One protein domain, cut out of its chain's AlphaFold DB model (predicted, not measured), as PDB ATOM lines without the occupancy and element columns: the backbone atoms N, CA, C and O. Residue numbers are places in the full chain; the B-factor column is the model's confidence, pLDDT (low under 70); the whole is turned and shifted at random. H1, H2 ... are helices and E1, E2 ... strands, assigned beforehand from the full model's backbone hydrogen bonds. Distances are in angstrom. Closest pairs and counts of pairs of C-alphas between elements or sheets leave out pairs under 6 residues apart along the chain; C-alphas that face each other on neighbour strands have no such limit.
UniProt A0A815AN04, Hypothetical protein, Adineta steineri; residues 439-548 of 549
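AT A GLANCE: This is residues 439 to 548 of the 549 residues of the protein "Hypothetical protein" of Adineta steineri (UniProt A0A815AN04). The domain is a closed barrel of six strands, E1 to E6, with the short helix H1 outside it at one end and the long link of residues 509 to 521 toward the opposite end. Two strands of the wall, E3 and E6, bend sharply. The printed part has 110 residues, with six named strands and one named helix in the order E1, E2, E3, H1, E4, E5, E6. Round the ring run E1, E2, E3, E6, E5, E4 and back to E1, each neighbour pair antiparallel, and the class is mostly strand. The whole is compact, with a radius of gyration of the C-alphas of 13.0 A and spans of 38 by 28 by 22 A.

IN THESE COORDINATES: E3, residues 472 to 487, is the longest strand by residues and measures 28.8 A; it bends by 111 degrees at residue 484. E6, residues 536 to 547, measures 25.4 A, bends by 79 degrees at residue 543 and ends with C-alpha 547 at (188.366, 183.935, 185.407). E2 is residues 459 to 467, 24.2 A. E1, residues 444 to 450, measures 19.9 A and begins with C-alpha 444 at (176.522, 192.662, 190.522). E5 is residues 522 to 528, 18.8 A, and E4 is residues 504 to 508, 13.3 A. H1, residues 492 to 499, measures 10.8 A and begins with C-alpha 492 at (180.393, 193.819, 216.838).

HOW THE PARTS SIT: E1, E2 and E3 form a meander, each strand the antiparallel neighbour of the one before, and E4, E5 and E6 form another. In the hairpin of E1 and E2, N 449 and O 462 are 2.9 A apart; in that of E2 and E3, N 463 and O 477 are 2.8 A apart, both within hydrogen-bond range. E3 and E6 are neighbours, with N 480 and O 540 at 2.9 A. In the hairpin of E5 and E6, N 539 and O 524 are 2.8 A apart. The pairing of E5 is staggered: with E6 over residues 522 to 527 and with E4 over residues 527 to 528, where N 527 and O 507 are 2.8 A apart. E4 and E1 close the ring, with N 506 and O 446 at 2.8 A. E1 and E6 are apart. H1 is on the barrel, outside it, at a height over the sheet of 8.7 A. It lies only just over E3, on which 3 of its 8 C-alphas fall, and runs along the strands, at 2 degrees to E3 on the local plane. The closest C-alphas of H1 and E3, those of Asn 496 and Pro 483, are 6.8 A apart. In H1, 2 of 4 O i to N i+4 pairs are within hydrogen-bond range.

THE WHOLE: The two C-alphas farthest apart, those of Glu 439 and Asn 493, are 39.3 A apart. The printed part has no cut. The link from E4 to E5 is long, with 13 residues. The mean pLDDT of the printed part is 85.1; residues 439 to 440, 453 to 454, 467 to 472 and 548 are under 70.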
ATOM      1  N   GLU A 439     167.352 188.165 181.830       57.97
ATOM      2  CA  GLU A 439     167.856 189.494 181.475       57.97
ATOM      3  C   GLU A 439     169.015 189.921 182.388       57.97
ATOM      4  O   GLU A 439     169.134 189.484 183.537       57.97
ATOM      5  N   LEU A 440     169.886 190.779 181.850       64.56
ATOM      6  CA  LEU A 440     170.890 191.480 182.643       64.56
ATOM      7  C   LEU A 440     170.177 192.227 183.764       64.56
ATOM      8  O   LEU A 440     169.213 192.952 183.521       64.56
ATOM      9  N   TYR A 441     170.665 192.075 184.984       72.44
ATOM     10  CA  TYR A 441     170.087 192.752 186.131       72.44
ATOM     11  C   TYR A 441     171.166 193.346 187.006       72.44
ATOM     12  O   TYR A 441     172.326 192.983 186.900       72.44
ATOM     13  N   GLN A 442     170.779 194.254 187.884       77.75
ATOM     14  CA  GLN A 442     171.649 194.812 188.909       77.75
ATOM     15  C   GLN A 442     171.055 194.497 190.286       77.75
ATOM     16  O   GLN A 442     169.827 194.345 190.397       77.75
ATOM     17  N   PRO A 443     171.886 194.382 191.331       87.06
ATOM     18  CA  PRO A 443     173.333 194.646 191.377       87.06
ATOM     19  C   PRO A 443     174.198 193.463 190.909       87.06
ATOM     20  O   PRO A 443     173.694 192.350 190.804       87.06
ATOM     21  N   LEU A 444     175.495 193.703 190.676       89.75
ATOM     22  CA  LEU A 444     176.522 192.662 190.522       89.75
ATOM     23  C   LEU A 444     176.593 191.806 191.796       89.75
ATOM     24  O   LEU A 444     176.543 192.363 192.895       89.75
ATOM     25  N   ARG A 445     176.705 190.477 191.672       89.50
ATOM     26  CA  ARG A 445     176.537 189.560 192.812       89.50
ATOM     27  C   ARG A 445     177.650 188.550 192.998       89.50
ATOM     28  O   ARG A 445     178.150 187.970 192.042       89.50
ATOM     29  N   TYR A 446     177.993 188.284 194.253       92.06
ATOM     30  CA  TYR A 446     178.969 187.262 194.614       92.06
ATOM     31  C   TYR A 446     178.515 186.454 195.827       92.06
ATOM     32  O   TYR A 446     177.872 186.988 196.721       92.06
ATOM     33  N   ILE A 447     178.943 185.196 195.900       90.75
ATOM     34  CA  ILE A 447     178.848 184.379 197.114       90.75
ATOM     35  C   ILE A 447     180.205 184.330 197.812       90.75
ATOM     36  O   ILE A 447     181.213 184.062 197.156       90.75
ATOM     37  N   SER A 448     180.240 184.537 199.130       92.50
ATOM     38  CA  SER A 448     181.469 184.476 199.921       92.50
ATOM     39  C   SER A 448     181.693 183.145 200.638       92.50
ATOM     40  O   SER A 448     180.768 182.555 201.197       92.50
ATOM     41  N   TYR A 449     182.955 182.724 200.696       90.19
ATOM     42  CA  TYR A 449     183.430 181.582 201.479       90.19
ATOM     43  C   TYR A 449     184.664 181.978 202.283       90.19
ATOM     44  O   TYR A 449     185.569 182.631 201.757       90.19
ATOM     45  N   LEU A 450     184.708 181.573 203.548       88.75
ATOM     46  CA  LEU A 450     185.775 181.932 204.475       88.75
ATOM     47  C   LEU A 450     187.102 181.264 204.101       88.75
ATOM     48  O   LEU A 450     187.138 180.074 203.779       88.75
ATOM     49  N   LEU A 451     188.196 182.021 204.212       84.44
ATOM     50  CA  LEU A 451     189.568 181.515 204.200       84.44
ATOM     51  C   LEU A 451     190.060 181.316 205.644       84.44
ATOM     52  O   LEU A 451     189.954 182.230 206.462       84.44
ATOM     53  N   SER A 452     190.642 180.157 205.978       70.19
ATOM     54  CA  SER A 452     190.928 179.788 207.381       70.19
ATOM     55  C   SER A 452     192.028 180.608 208.066       70.19
ATOM     56  O   SER A 452     192.123 180.583 209.286       70.19
ATOM     57  N   ASN A 453     192.839 181.359 207.317       64.44
ATOM     58  CA  ASN A 453     193.837 182.280 207.881       64.44
ATOM     59  C   ASN A 453     193.236 183.620 208.355       64.44
ATOM     60  O   ASN A 453     193.983 184.547 208.667       64.44
ATOM     61  N   SER A 454     191.906 183.742 208.386       64.38
ATOM     62  CA  SER A 454     191.213 184.933 208.876       64.38
ATOM     63  C   SER A 454     191.448 185.135 210.372       64.38
ATOM     64  O   SER A 454     191.320 184.210 211.172       64.38
ATOM     65  N   ILE A 455     191.761 186.369 210.759       75.31
ATOM     66  CA  ILE A 455     191.743 186.806 212.158       75.31
ATOM     67  C   ILE A 455     190.551 187.735 212.352       75.31
ATOM     68  O   ILE A 455     190.144 188.424 211.426       75.31
ATOM     69  N   LYS A 456     190.011 187.826 213.567       75.44
ATOM     70  CA  LYS A 456     188.798 188.621 213.836       75.44
ATOM     71  C   LYS A 456     188.869 190.093 213.389       75.44
ATOM     72  O   LYS A 456     187.831 190.704 213.184       75.44
ATOM     73  N   SER A 457     190.062 190.671 213.239       83.75
ATOM     74  CA  SER A 457     190.261 192.041 212.743       83.75
ATOM     75  C   SER A 457     190.395 192.156 211.217       83.75
ATOM     76  O   SER A 457     190.316 193.257 210.681       83.75
ATOM     77  N   GLN A 458     190.657 191.048 210.522       89.81
ATOM     78  CA  GLN A 458     190.823 190.960 209.070       89.81
ATOM     79  C   GLN A 458     190.286 189.610 208.586       89.81
ATOM     80  O   GLN A 458     190.944 188.573 208.713       89.81
ATOM     81  N   ILE A 459     189.079 189.642 208.029       91.19
ATOM     82  CA  ILE A 459     188.389 188.470 207.498       91.19
ATOM     83  C   ILE A 459     188.759 188.331 206.025       91.19
ATOM     84  O   ILE A 459     188.550 189.248 205.232       91.19
ATOM     85  N   HIS A 460     189.321 187.187 205.656       91.62
ATOM     86  CA  HIS A 460     189.688 186.854 204.287       91.62
ATOM     87  C   HIS A 460     188.593 185.986 203.671       91.62
ATOM     88  O   HIS A 460     188.254 184.933 204.214       91.62
ATOM     89  N   LEU A 461     188.075 186.395 202.515       92.56
ATOM     90  CA  LEU A 461     186.995 185.691 201.825       92.56
ATOM     91  C   LEU A 461     187.370 185.400 200.371       92.56
ATOM     92  O   LEU A 461     187.996 186.221 199.695       92.56
ATOM     93  N   TYR A 462     186.921 184.254 199.871       91.44
ATOM     94  CA  TYR A 462     186.758 184.024 198.442       91.44
ATOM     95  C   TYR A 462     185.368 184.471 198.024       91.44
ATOM     96  O   TYR A 462     184.385 183.950 198.542       91.44
ATOM     97  N   LEU A 463     185.287 185.408 197.082       92.50
ATOM     98  CA  LEU A 463     184.034 185.789 196.442       92.50
ATOM     99  C   LEU A 463     183.935 185.104 195.080       92.50
ATOM    100  O   LEU A 463     184.805 185.285 194.226       92.50
ATOM    101  N   LEU A 464     182.861 184.349 194.871       90.19
ATOM    102  CA  LEU A 464     182.551 183.669 193.615       90.19
ATOM    103  C   LEU A 464     181.420 184.426 192.910       90.19
ATOM    104  O   LEU A 464     180.335 184.562 193.472       90.19
ATOM    105  N   HIS A 465     181.678 184.931 191.704       87.62
ATOM    106  CA  HIS A 465     180.740 185.773 190.950       87.62
ATOM    107  C   HIS A 465     179.518 184.977 190.489       87.62
ATOM    108  O   HIS A 465     179.675 184.007 189.762       87.62
ATOM    109  N   GLN A 466     178.309 185.376 190.881       82.00
ATOM    110  CA  GLN A 466     177.065 184.738 190.446       82.00
ATOM    111  C   GLN A 466     176.637 185.307 189.089       82.00
ATOM    112  O   GLN A 466     175.918 186.302 189.040       82.00
ATOM    113  N   ILE A 467     177.022 184.679 187.978       69.62
ATOM    114  CA  ILE A 467     176.545 185.091 186.654       69.62
ATOM    115  C   ILE A 467     175.036 184.846 186.575       69.62
ATOM    116  O   ILE A 467     174.573 183.707 186.511       69.62
ATOM    117  N   ARG A 468     174.261 185.929 186.486       65.31
ATOM    118  CA  ARG A 468     172.785 185.914 186.447       65.31
ATOM    119  C   ARG A 468     172.161 185.413 187.770       65.31
ATOM    120  O   ARG A 468     172.742 185.594 188.831       65.31
ATOM    121  N   ILE A 469     170.883 184.994 187.758       57.38
ATOM    122  CA  ILE A 469     170.081 184.747 188.986       57.38
ATOM    123  C   ILE A 469     170.502 183.447 189.681       57.38
ATOM    124  O   ILE A 469     170.388 183.326 190.895       57.38
ATOM    125  N   SER A 470     170.980 182.469 188.917       58.56
ATOM    126  CA  SER A 470     171.510 181.208 189.434       58.56
ATOM    127  C   SER A 470     173.026 181.293 189.547       58.56
ATOM    128  O   SER A 470     173.659 181.895 188.690       58.56
ATOM    129  N   THR A 471     173.616 180.646 190.548       59.19
ATOM    130  CA  THR A 471     175.070 180.587 190.734       59.19
ATOM    131  C   THR A 471     175.766 179.819 189.592       59.19
ATOM    132  O   THR A 471     176.047 178.626 189.716       59.19
ATOM    133  N   ASP A 472     176.021 180.487 188.470       69.12
ATOM    134  CA  ASP A 472     177.059 180.099 187.514       69.12
ATOM    135  C   ASP A 472     178.291 180.954 187.818       69.12
ATOM    136  O   ASP A 472     178.237 182.171 187.690       69.12
ATOM    137  N   PHE A 473     179.371 180.344 188.300       77.44
ATOM    138  CA  PHE A 473     180.592 181.048 188.671       77.44
ATOM    139  C   PHE A 473     181.586 181.058 187.504       77.44
ATOM    140  O   PHE A 473     182.084 180.008 187.077       77.44
ATOM    141  N   ASP A 474     181.917 182.250 187.016       77.50
ATOM    142  CA  ASP A 474     182.979 182.523 186.035       77.50
ATOM    143  C   ASP A 474     184.202 183.200 186.647       77.50
ATOM    144  O   ASP A 474     185.260 183.173 186.022       77.50
ATOM    145  N   ALA A 475     184.069 183.817 187.822       85.50
ATOM    146  CA  ALA A 475     185.128 184.563 188.476       85.50
ATOM    147  C   ALA A 475     185.241 184.192 189.954       85.50
ATOM    148  O   ALA A 475     184.238 184.005 190.645       85.50
ATOM    149  N   ILE A 476     186.477 184.136 190.441       88.06
ATOM    150  CA  ILE A 476     186.799 183.960 191.855       88.06
ATOM    151  C   ILE A 476     187.812 185.031 192.233       88.06
ATOM    152  O   ILE A 476     188.870 185.124 191.607       88.06
ATOM    153  N   VAL A 477     187.515 185.808 193.269       90.56
ATOM    154  CA  VAL A 477     188.412 186.849 193.781       90.56
ATOM    155  C   VAL A 477     188.667 186.655 195.268       90.56
ATOM    156  O   VAL A 477     187.788 186.226 196.013       90.56
ATOM    157  N   HIS A 478     189.884 186.958 195.706       90.81
ATOM    158  CA  HIS A 478     190.226 187.029 197.123       90.81
ATOM    159  C   HIS A 478     190.048 188.466 197.600       90.81
ATOM    160  O   HIS A 478     190.654 189.383 197.041       90.81
ATOM    161  N   VAL A 479     189.248 188.647 198.648       93.38
ATOM    162  CA  VAL A 479     189.056 189.936 199.312       93.38
ATOM    163  C   VAL A 479     189.404 189.873 200.796       93.38
ATOM    164  O   VAL A 479     189.387 188.801 201.410       93.38
ATOM    165  N   ILE A 480     189.685 191.039 201.374       93.62
ATOM    166  CA  ILE A 480     189.785 191.236 202.820       93.62
ATOM    167  C   ILE A 480     188.710 192.221 203.266       93.62
ATOM    168  O   ILE A 480     188.518 193.276 202.660       93.62
ATOM    169  N   ILE A 481     188.035 191.883 204.361       94.38
ATOM    170  CA  ILE A 481     187.112 192.756 205.078       94.38
ATOM    171  C   ILE A 481     187.724 193.077 206.437       94.38
ATOM    172  O   ILE A 481     188.105 192.180 207.188       94.38
ATOM    173  N   ASN A 482     187.788 194.364 206.770       93.12
ATOM    174  CA  ASN A 482     187.965 194.791 208.151       93.12
ATOM    175  C   ASN A 482     186.570 195.058 208.738       93.12
ATOM    176  O   ASN A 482     185.925 196.004 208.275       93.12
ATOM    177  N   PRO A 483     186.100 194.282 209.733       92.19
ATOM    178  CA  PRO A 483     184.777 194.471 210.332       92.19
ATOM    179  C   PRO A 483     184.527 195.892 210.856       92.19
ATOM    180  O   PRO A 483     183.403 196.377 210.785       92.19
ATOM    181  N   MET A 484     185.577 196.616 211.268       90.31
ATOM    182  CA  MET A 484     185.480 198.024 211.690       90.31
ATOM    183  C   MET A 484     185.044 198.979 210.569       90.31
ATOM    184  O   MET A 484     184.574 200.079 210.845       90.31
ATOM    185  N   ASN A 485     185.215 198.580 209.307       91.31
ATOM    186  CA  ASN A 485     184.798 199.346 208.131       91.31
ATOM    187  C   ASN A 485     183.405 198.935 207.627       91.31
ATOM    188  O   ASN A 485     182.988 199.370 206.547       91.31
ATOM    189  N   CYS A 486     182.709 198.070 208.364       92.81
ATOM    190  CA  CYS A 486     181.338 197.698 208.076       92.81
ATOM    191  C   CYS A 486     180.354 198.593 208.836       92.81
ATOM    192  O   CYS A 486     180.640 199.132 209.901       92.81
ATOM    193  N   THR A 487     179.165 198.752 208.271       90.19
ATOM    194  CA  THR A 487     178.001 199.358 208.913       90.19
ATOM    195  C   THR A 487     176.952 198.266 209.057       90.19
ATOM    196  O   THR A 487     176.588 197.662 208.053       90.19
ATOM    197  N   SER A 488     176.515 197.993 210.284       87.75
ATOM    198  CA  SER A 488     175.508 196.978 210.614       87.75
ATOM    199  C   SER A 488     174.920 197.276 211.994       87.75
ATOM    200  O   SER A 488     175.607 197.842 212.846       87.75
ATOM    201  N   ASP A 489     173.677 196.863 212.227       80.94
ATOM    202  CA  ASP A 489     172.991 196.997 213.521       80.94
ATOM    203  C   ASP A 489     173.125 195.760 214.420       80.94
ATOM    204  O   ASP A 489     172.436 195.625 215.437       80.94
ATOM    205  N   ILE A 490     174.014 194.836 214.055       83.88
ATOM    206  CA  ILE A 490     174.393 193.709 214.901       83.88
ATOM    207  C   ILE A 490     175.551 194.095 215.836       83.88
ATOM    208  O   ILE A 490     176.426 194.884 215.490       83.88
ATOM    209  N   GLU A 491     175.572 193.523 217.044       81.12
ATOM    210  CA  GLU A 491     176.700 193.680 217.971       81.12
ATOM    211  C   GLU A 491     178.015 193.247 217.304       81.12
ATOM    212  O   GLU A 491     178.073 192.179 216.695       81.12
ATOM    213  N   GLU A 492     179.086 194.025 217.489       76.94
ATOM    214  CA  GLU A 492     180.393 193.819 216.838       76.94
ATOM    215  C   GLU A 492     180.910 192.375 216.967       76.94
ATOM    216  O   GLU A 492     181.356 191.773 215.994       76.94
ATOM    217  N   ASN A 493     180.761 191.763 218.146       77.25
ATOM    218  CA  ASN A 493     181.195 190.383 218.379       77.25
ATOM    219  C   ASN A 493     180.474 189.353 217.494       77.25
ATOM    220  O   ASN A 493     181.061 188.320 217.186       77.25
ATOM    221  N   LYS A 494     179.221 189.622 217.112       87.44
ATOM    222  CA  LYS A 494     178.398 188.761 216.248       87.44
ATOM    223  C   LYS A 494     178.512 189.136 214.773       87.44
ATOM    224  O   LYS A 494     178.197 188.309 213.926       87.44
ATOM    225  N   LEU A 495     178.960 190.355 214.460       90.50
ATOM    226  CA  LEU A 495     179.213 190.772 213.082       90.50
ATOM    227  C   LEU A 495     180.246 189.856 212.426       90.50
ATOM    228  O   LEU A 495     180.052 189.431 211.296       90.50
ATOM    229  N   ASN A 496     181.305 189.492 213.148       90.19
ATOM    230  CA  ASN A 496     182.294 188.553 212.628       90.19
ATOM    231  C   ASN A 496     181.673 187.190 212.325       90.19
ATOM    232  O   ASN A 496     181.863 186.681 211.229       90.19
ATOM    233  N   ASP A 497     180.871 186.650 213.246       90.12
ATOM    234  CA  ASP A 497     180.183 185.373 213.040       90.12
ATOM    235  C   ASP A 497     179.228 185.432 211.833       90.12
ATOM    236  O   ASP A 497     179.055 184.433 211.139       90.12
ATOM    237  N   LEU A 498     178.611 186.590 211.563       91.31
ATOM    238  CA  LEU A 498     177.812 186.818 210.357       91.31
ATOM    239  C   LEU A 498     178.696 186.818 209.107       91.31
ATOM    240  O   LEU A 498     178.407 186.087 208.169       91.31
ATOM    241  N   LEU A 499     179.780 187.596 209.089       92.25
ATOM    242  CA  LEU A 499     180.674 187.743 207.934       92.25
ATOM    243  C   LEU A 499     181.455 186.461 207.596       92.25
ATOM    244  O   LEU A 499     181.787 186.237 206.434       92.25
ATOM    245  N   GLU A 500     181.743 185.629 208.596       90.19
ATOM    246  CA  GLU A 500     182.465 184.359 208.463       90.19
ATOM    247  C   GLU A 500     181.583 183.211 207.935       90.19
ATOM    248  O   GLU A 500     182.106 182.150 207.577       90.19
ATOM    249  N   GLN A 501     180.260 183.398 207.846       90.06
ATOM    250  CA  GLN A 501     179.367 182.390 207.276       90.06
ATOM    251  C   GLN A 501     179.669 182.151 205.795       90.06
ATOM    252  O   GLN A 501     179.753 183.065 204.970       90.06
ATOM    253  N   ASN A 502     179.816 180.873 205.454       88.50
ATOM    254  CA  ASN A 502     179.934 180.458 204.067       88.50
ATOM    255  C   ASN A 502     178.589 180.598 203.362       88.50
ATOM    256  O   ASN A 502     177.539 180.429 203.975       88.50
ATOM    257  N   ALA A 503     178.652 180.813 202.054       87.25
ATOM    258  CA  ALA A 503     177.495 181.001 201.194       87.25
ATOM    259  C   ALA A 503     176.709 182.310 201.424       87.25
ATOM    260  O   ALA A 503     175.616 182.465 200.892       87.25
ATOM    261  N   ASN A 504     177.289 183.273 202.146       91.75
ATOM    262  CA  ASN A 504     176.759 184.632 202.233       91.75
ATOM    263  C   ASN A 504     176.715 185.292 200.848       91.75
ATOM    264  O   ASN A 504     177.707 185.276 200.115       91.75
ATOM    265  N   GLU A 505     175.585 185.904 200.505       90.56
ATOM    266  CA  GLU A 505     175.390 186.571 199.220       90.56
ATOM    267  C   GLU A 505     175.629 188.074 199.333       90.56
ATOM    268  O   GLU A 505     175.116 188.744 200.224       90.56
ATOM    269  N   TRP A 506     176.386 188.622 198.391       92.62
ATOM    270  CA  TRP A 506     176.799 190.016 198.376       92.62
ATOM    271  C   TRP A 506     176.339 190.701 197.102       92.62
ATOM    272  O   TRP A 506     176.550 190.197 196.000       92.62
ATOM    273  N   ALA A 507     175.771 191.888 197.263       91.06
ATOM    274  CA  ALA A 507     175.424 192.817 196.206       91.06
ATOM    275  C   ALA A 507     176.445 193.955 196.112       91.06
ATOM    276  O   ALA A 507     176.816 194.569 197.114       91.06
ATOM    277  N   PHE A 508     176.819 194.305 194.885       91.56
ATOM    278  CA  PHE A 508     177.651 195.457 194.552       91.56
ATOM    279  C   PHE A 508     176.863 196.389 193.613       91.56
ATOM    280  O   PHE A 508     176.892 196.220 192.389       91.56
ATOM    281  N   PRO A 509     176.097 197.350 194.171       87.31
ATOM    282  CA  PRO A 509     175.325 198.318 193.399       87.31
ATOM    283  C   PRO A 509     176.194 199.157 192.455       87.31
ATOM    284  O   PRO A 509     177.361 199.430 192.727       87.31
ATOM    285  N   GLY A 510     175.595 199.618 191.360       85.69
ATOM    286  CA  GLY A 510     176.241 200.426 190.324       85.69
ATOM    287  C   GLY A 510     176.761 199.628 189.129       85.69
ATOM    288  O   GLY A 510     177.119 200.231 188.119       85.69
ATOM    289  N   PHE A 511     176.758 198.297 189.216       85.69
ATOM    290  CA  PHE A 511     177.230 197.396 188.168       85.69
ATOM    291  C   PHE A 511     176.121 196.425 187.758       85.69
ATOM    292  O   PHE A 511     175.346 195.962 188.598       85.69
ATOM    293  N   SER A 512     176.049 196.118 186.461       83.69
ATOM    294  CA  SER A 512     175.190 195.037 185.967       83.69
ATOM    295  C   SER A 512     175.826 193.689 186.299       83.69
ATOM    296  O   SER A 512     177.044 193.560 186.327       83.69
ATOM    297  N   ASN A 513     174.997 192.693 186.576       84.62
ATOM    298  CA  ASN A 513     175.398 191.342 186.922       84.62
ATOM    299  C   ASN A 513     175.551 190.500 185.658       84.62
ATOM    300  O   ASN A 513     174.591 189.887 185.174       84.62
ATOM    301  N   ASP A 514     176.751 190.520 185.092       78.94
ATOM    302  CA  ASP A 514     177.055 189.893 183.815       78.94
ATOM    303  C   ASP A 514     178.526 189.522 183.683       78.94
ATOM    304  O   ASP A 514     179.358 189.900 184.496       78.94
ATOM    305  N   VAL A 515     178.854 188.779 182.626       76.69
ATOM    306  CA  VAL A 515     180.212 188.263 182.404       76.69
ATOM    307  C   VAL A 515     181.255 189.351 182.125       76.69
ATOM    308  O   VAL A 515     182.453 189.066 182.195       76.69
ATOM    309  N   TYR A 516     180.829 190.573 181.787       81.69
ATOM    310  CA  TYR A 516     181.695 191.705 181.451       81.69
ATOM    311  C   TYR A 516     182.016 192.582 182.667       81.69
ATOM    312  O   TYR A 516     183.052 193.247 182.682       81.69
ATOM    313  N   ASN A 517     181.158 192.577 183.686       86.50
ATOM    314  CA  ASN A 517     181.340 193.307 184.934       86.50
ATOM    315  C   ASN A 517     181.872 192.374 186.023       86.50
ATOM    316  O   ASN A 517     181.217 191.414 186.407       86.50
ATOM    317  N   ARG A 518     183.074 192.653 186.538       87.50
ATOM    318  CA  ARG A 518     183.715 191.840 187.582       87.50
ATOM    319  C   ARG A 518     184.531 192.705 188.528       87.50
ATOM    320  O   ARG A 518     185.045 193.760 188.152       87.50
ATOM    321  N   LEU A 519     184.703 192.213 189.747       89.94
ATOM    322  CA  LEU A 519     185.660 192.754 190.704       89.94
ATOM    323  C   LEU A 519     187.078 192.397 190.254       89.94
ATOM    324  O   LEU A 519     187.391 191.222 190.104       89.94
ATOM    325  N   THR A 520     187.931 193.396 190.028       86.25
ATOM    326  CA  THR A 520     189.302 193.170 189.524       86.25
ATOM    327  C   THR A 520     190.378 193.749 190.434       86.25
ATOM    328  O   THR A 520     191.427 193.137 190.610       86.25
ATOM    329  N   SER A 521     190.148 194.921 191.035       88.94
ATOM    330  CA  SER A 521     191.102 195.560 191.948       88.94
ATOM    331  C   SER A 521     190.463 196.693 192.757       88.94
ATOM    332  O   SER A 521     189.413 197.218 192.384       88.94
ATOM    333  N   GLY A 522     191.132 197.099 193.838       91.31
ATOM    334  CA  GLY A 522     190.773 198.272 194.636       91.31
ATOM    335  C   GLY A 522     189.813 197.980 195.790       91.31
ATOM    336  O   GLY A 522     189.543 196.830 196.131       91.31
ATOM    337  N   ASN A 523     189.320 199.057 196.404       92.88
ATOM    338  CA  ASN A 523     188.339 198.988 197.484       92.88
ATOM    339  C   ASN A 523     186.932 199.105 196.914       92.88
ATOM    340  O   ASN A 523     186.629 200.075 196.214       92.88
ATOM    341  N   ILE A 524     186.064 198.163 197.261       92.50
ATOM    342  CA  ILE A 524     184.664 198.186 196.858       92.50
ATOM    343  C   ILE A 524     183.747 198.072 198.066       92.50
ATOM    344  O   ILE A 524     184.055 197.393 199.040       92.50
ATOM    345  N   ARG A 525     182.606 198.755 198.011       93.31
ATOM    346  CA  ARG A 525     181.563 198.624 199.021       93.31
ATOM    347  C   ARG A 525     180.536 197.601 198.550       93.31
ATOM    348  O   ARG A 525     180.010 197.746 197.450       93.31
ATOM    349  N   GLY A 526     180.274 196.593 199.372       93.19
ATOM    350  CA  GLY A 526     179.241 195.582 199.153       93.19
ATOM    351  C   GLY A 526     178.160 195.647 200.228       93.19
ATOM    352  O   GLY A 526     178.416 196.101 201.345       93.19
ATOM    353  N   GLN A 527     176.959 195.203 199.879       92.19
ATOM    354  CA  GLN A 527     175.832 194.986 200.784       92.19
ATOM    355  C   GLN A 527     175.594 193.483 200.913       92.19
ATOM    356  O   GLN A 527     175.572 192.786 199.900       92.19
ATOM    357  N   LEU A 528     175.431 192.990 202.135       91.75
ATOM    358  CA  LEU A 528     175.003 191.618 202.373       91.75
ATOM    359  C   LEU A 528     173.514 191.507 202.002       91.75
ATOM    360  O   LEU A 528     172.720 192.377 202.350       91.75
ATOM    361  N   LEU A 529     173.141 190.493 201.226       87.75
ATOM    362  CA  LEU A 529     171.756 190.254 200.822       87.75
ATOM    363  C   LEU A 529     171.079 189.292 201.800       87.75
ATOM    364  O   LEU A 529     171.680 188.308 202.224       87.75
ATOM    365  N   GLY A 530     169.814 189.563 202.118       80.12
ATOM    366  CA  GLY A 530     168.987 188.691 202.962       80.12
ATOM    367  C   GLY A 530     169.245 188.831 204.459       80.12
ATOM    368  O   GLY A 530     168.621 188.123 205.244       80.12
ATOM    369  N   ASP A 531     170.134 189.736 204.879       86.00
ATOM    370  CA  ASP A 531     170.333 190.018 206.293       86.00
ATOM    371  C   ASP A 531     169.346 191.076 206.799       86.00
ATOM    372  O   ASP A 531     169.036 192.064 206.134       86.00
ATOM    373  N   ILE A 532     168.877 190.900 208.032       86.25
ATOM    374  CA  ILE A 532     167.963 191.854 208.676       86.25
ATOM    375  C   ILE A 532     168.683 193.084 209.247       86.25
ATOM    376  O   ILE A 532     168.045 193.961 209.830       86.25
ATOM    377  N   TYR A 533     170.016 193.130 209.156       88.75
ATOM    378  CA  TYR A 533     170.859 194.160 209.770       88.75
ATOM    379  C   TYR A 533     171.336 195.223 208.776       88.75
ATOM    380  O   TYR A 533     172.093 196.110 209.174       88.75
ATOM    381  N   SER A 534     170.916 195.130 207.507       83.94
ATOM    382  CA  SER A 534     171.339 196.018 206.419       83.94
ATOM    383  C   SER A 534     172.868 196.140 206.335       83.94
ATOM    384  O   SER A 534     173.412 197.242 206.186       83.94
ATOM    385  N   THR A 535     173.580 195.020 206.483       91.06
ATOM    386  CA  THR A 535     175.038 195.030 206.629       91.06
ATOM    387  C   THR A 535     175.707 195.482 205.336       91.06
ATOM    388  O   THR A 535     175.524 194.900 204.268       91.06
ATOM    389  N   THR A 536     176.551 196.509 205.426       92.88
ATOM    390  CA  THR A 536     177.394 196.963 204.310       92.88
ATOM    391  C   THR A 536     178.848 196.986 204.735       92.88
ATOM    392  O   THR A 536     179.160 197.424 205.836       92.88
ATOM    393  N   CYS A 537     179.755 196.549 203.869       94.94
ATOM    394  CA  CYS A 537     181.180 196.462 204.176       94.94
ATOM    395  C   CYS A 537     182.019 197.028 203.037       94.94
ATOM    396  O   CYS A 537     181.701 196.838 201.864       94.94
ATOM    397  N   THR A 538     183.119 197.698 203.385       95.38
ATOM    398  CA  THR A 538     184.186 197.988 202.419       95.38
ATOM    399  C   THR A 538     185.153 196.812 202.385       95.38
ATOM    400  O   THR A 538     185.658 196.398 203.428       95.38
ATOM    401  N   MET A 539     185.406 196.292 201.190       95.06
ATOM    402  CA  MET A 539     186.272 195.150 200.928       95.06
ATOM    403  C   MET A 539     187.455 195.584 200.070       95.06
ATOM    404  O   MET A 539     187.271 196.299 199.084       95.06
ATOM    405  N   GLU A 540     188.648 195.121 200.418       95.12
ATOM    406  CA  GLU A 540     189.853 195.284 199.606       95.12
ATOM    407  C   GLU A 540     190.033 194.052 198.715       95.12
ATOM    408  O   GLU A 540     190.115 192.930 199.217       95.12
ATOM    409  N   ILE A 541     190.097 194.246 197.396       93.50
ATOM    410  CA  ILE A 541     190.374 193.167 196.442       93.50
ATOM    411  C   ILE A 541     191.883 192.926 196.400       93.50
ATOM    412  O   ILE A 541     192.643 193.779 195.942       93.50
ATOM    413  N   ILE A 542     192.301 191.742 196.845       90.88
ATOM    414  CA  ILE A 542     193.713 191.354 196.928       90.88
ATOM    415  C   ILE A 542     194.208 190.808 195.598       90.88
ATOM    416  O   ILE A 542     195.270 191.199 195.117       90.88
ATOM    417  N   GLN A 543     193.453 189.882 195.010       86.50
ATOM    418  CA  GLN A 543     193.801 189.279 193.731       86.50
ATOM    419  C   GLN A 543     192.601 188.602 193.073       86.50
ATOM    420  O   GLN A 543     191.732 188.031 193.737       86.50
ATOM    421  N   GLU A 544     192.616 188.599 191.747       84.88
ATOM    422  CA  GLU A 544     191.776 187.739 190.927       84.88
ATOM    423  C   GLU A 544     192.409 186.348 190.862       84.88
ATOM    424  O   GLU A 544     193.552 186.179 190.435       84.88
ATOM    425  N   ILE A 545     191.679 185.348 191.343       79.69
ATOM    426  CA  ILE A 545     192.164 183.972 191.411       79.69
ATOM    427  C   ILE A 545     191.889 183.280 190.092       79.69
ATOM    428  O   ILE A 545     192.781 182.677 189.507       79.69
ATOM    429  N   HIS A 546     190.645 183.341 189.634       76.62
ATOM    430  CA  HIS A 546     190.206 182.619 188.457       76.62
ATOM    431  C   HIS A 546     189.206 183.443 187.665       76.62
ATOM    432  O   HIS A 546     188.359 184.113 188.253       76.62
ATOM    433  N   CYS A 547     189.289 183.326 186.343       70.69
ATOM    434  CA  CYS A 547     188.366 183.935 185.407       70.69
ATOM    435  C   CYS A 547     188.258 183.078 184.146       70.69
ATOM    436  O   CYS A 547     189.269 182.692 183.553       70.69
ATOM    437  N   ILE A 548     187.022 182.768 183.762       64.94
ATOM    438  CA  ILE A 548     186.670 182.210 182.455       64.94
ATOM    439  C   ILE A 548     185.911 183.301 181.708       64.94
ATOM    440  O   ILE A 548     184.895 183.787 182.210       64.94
TER     441      ILE A 548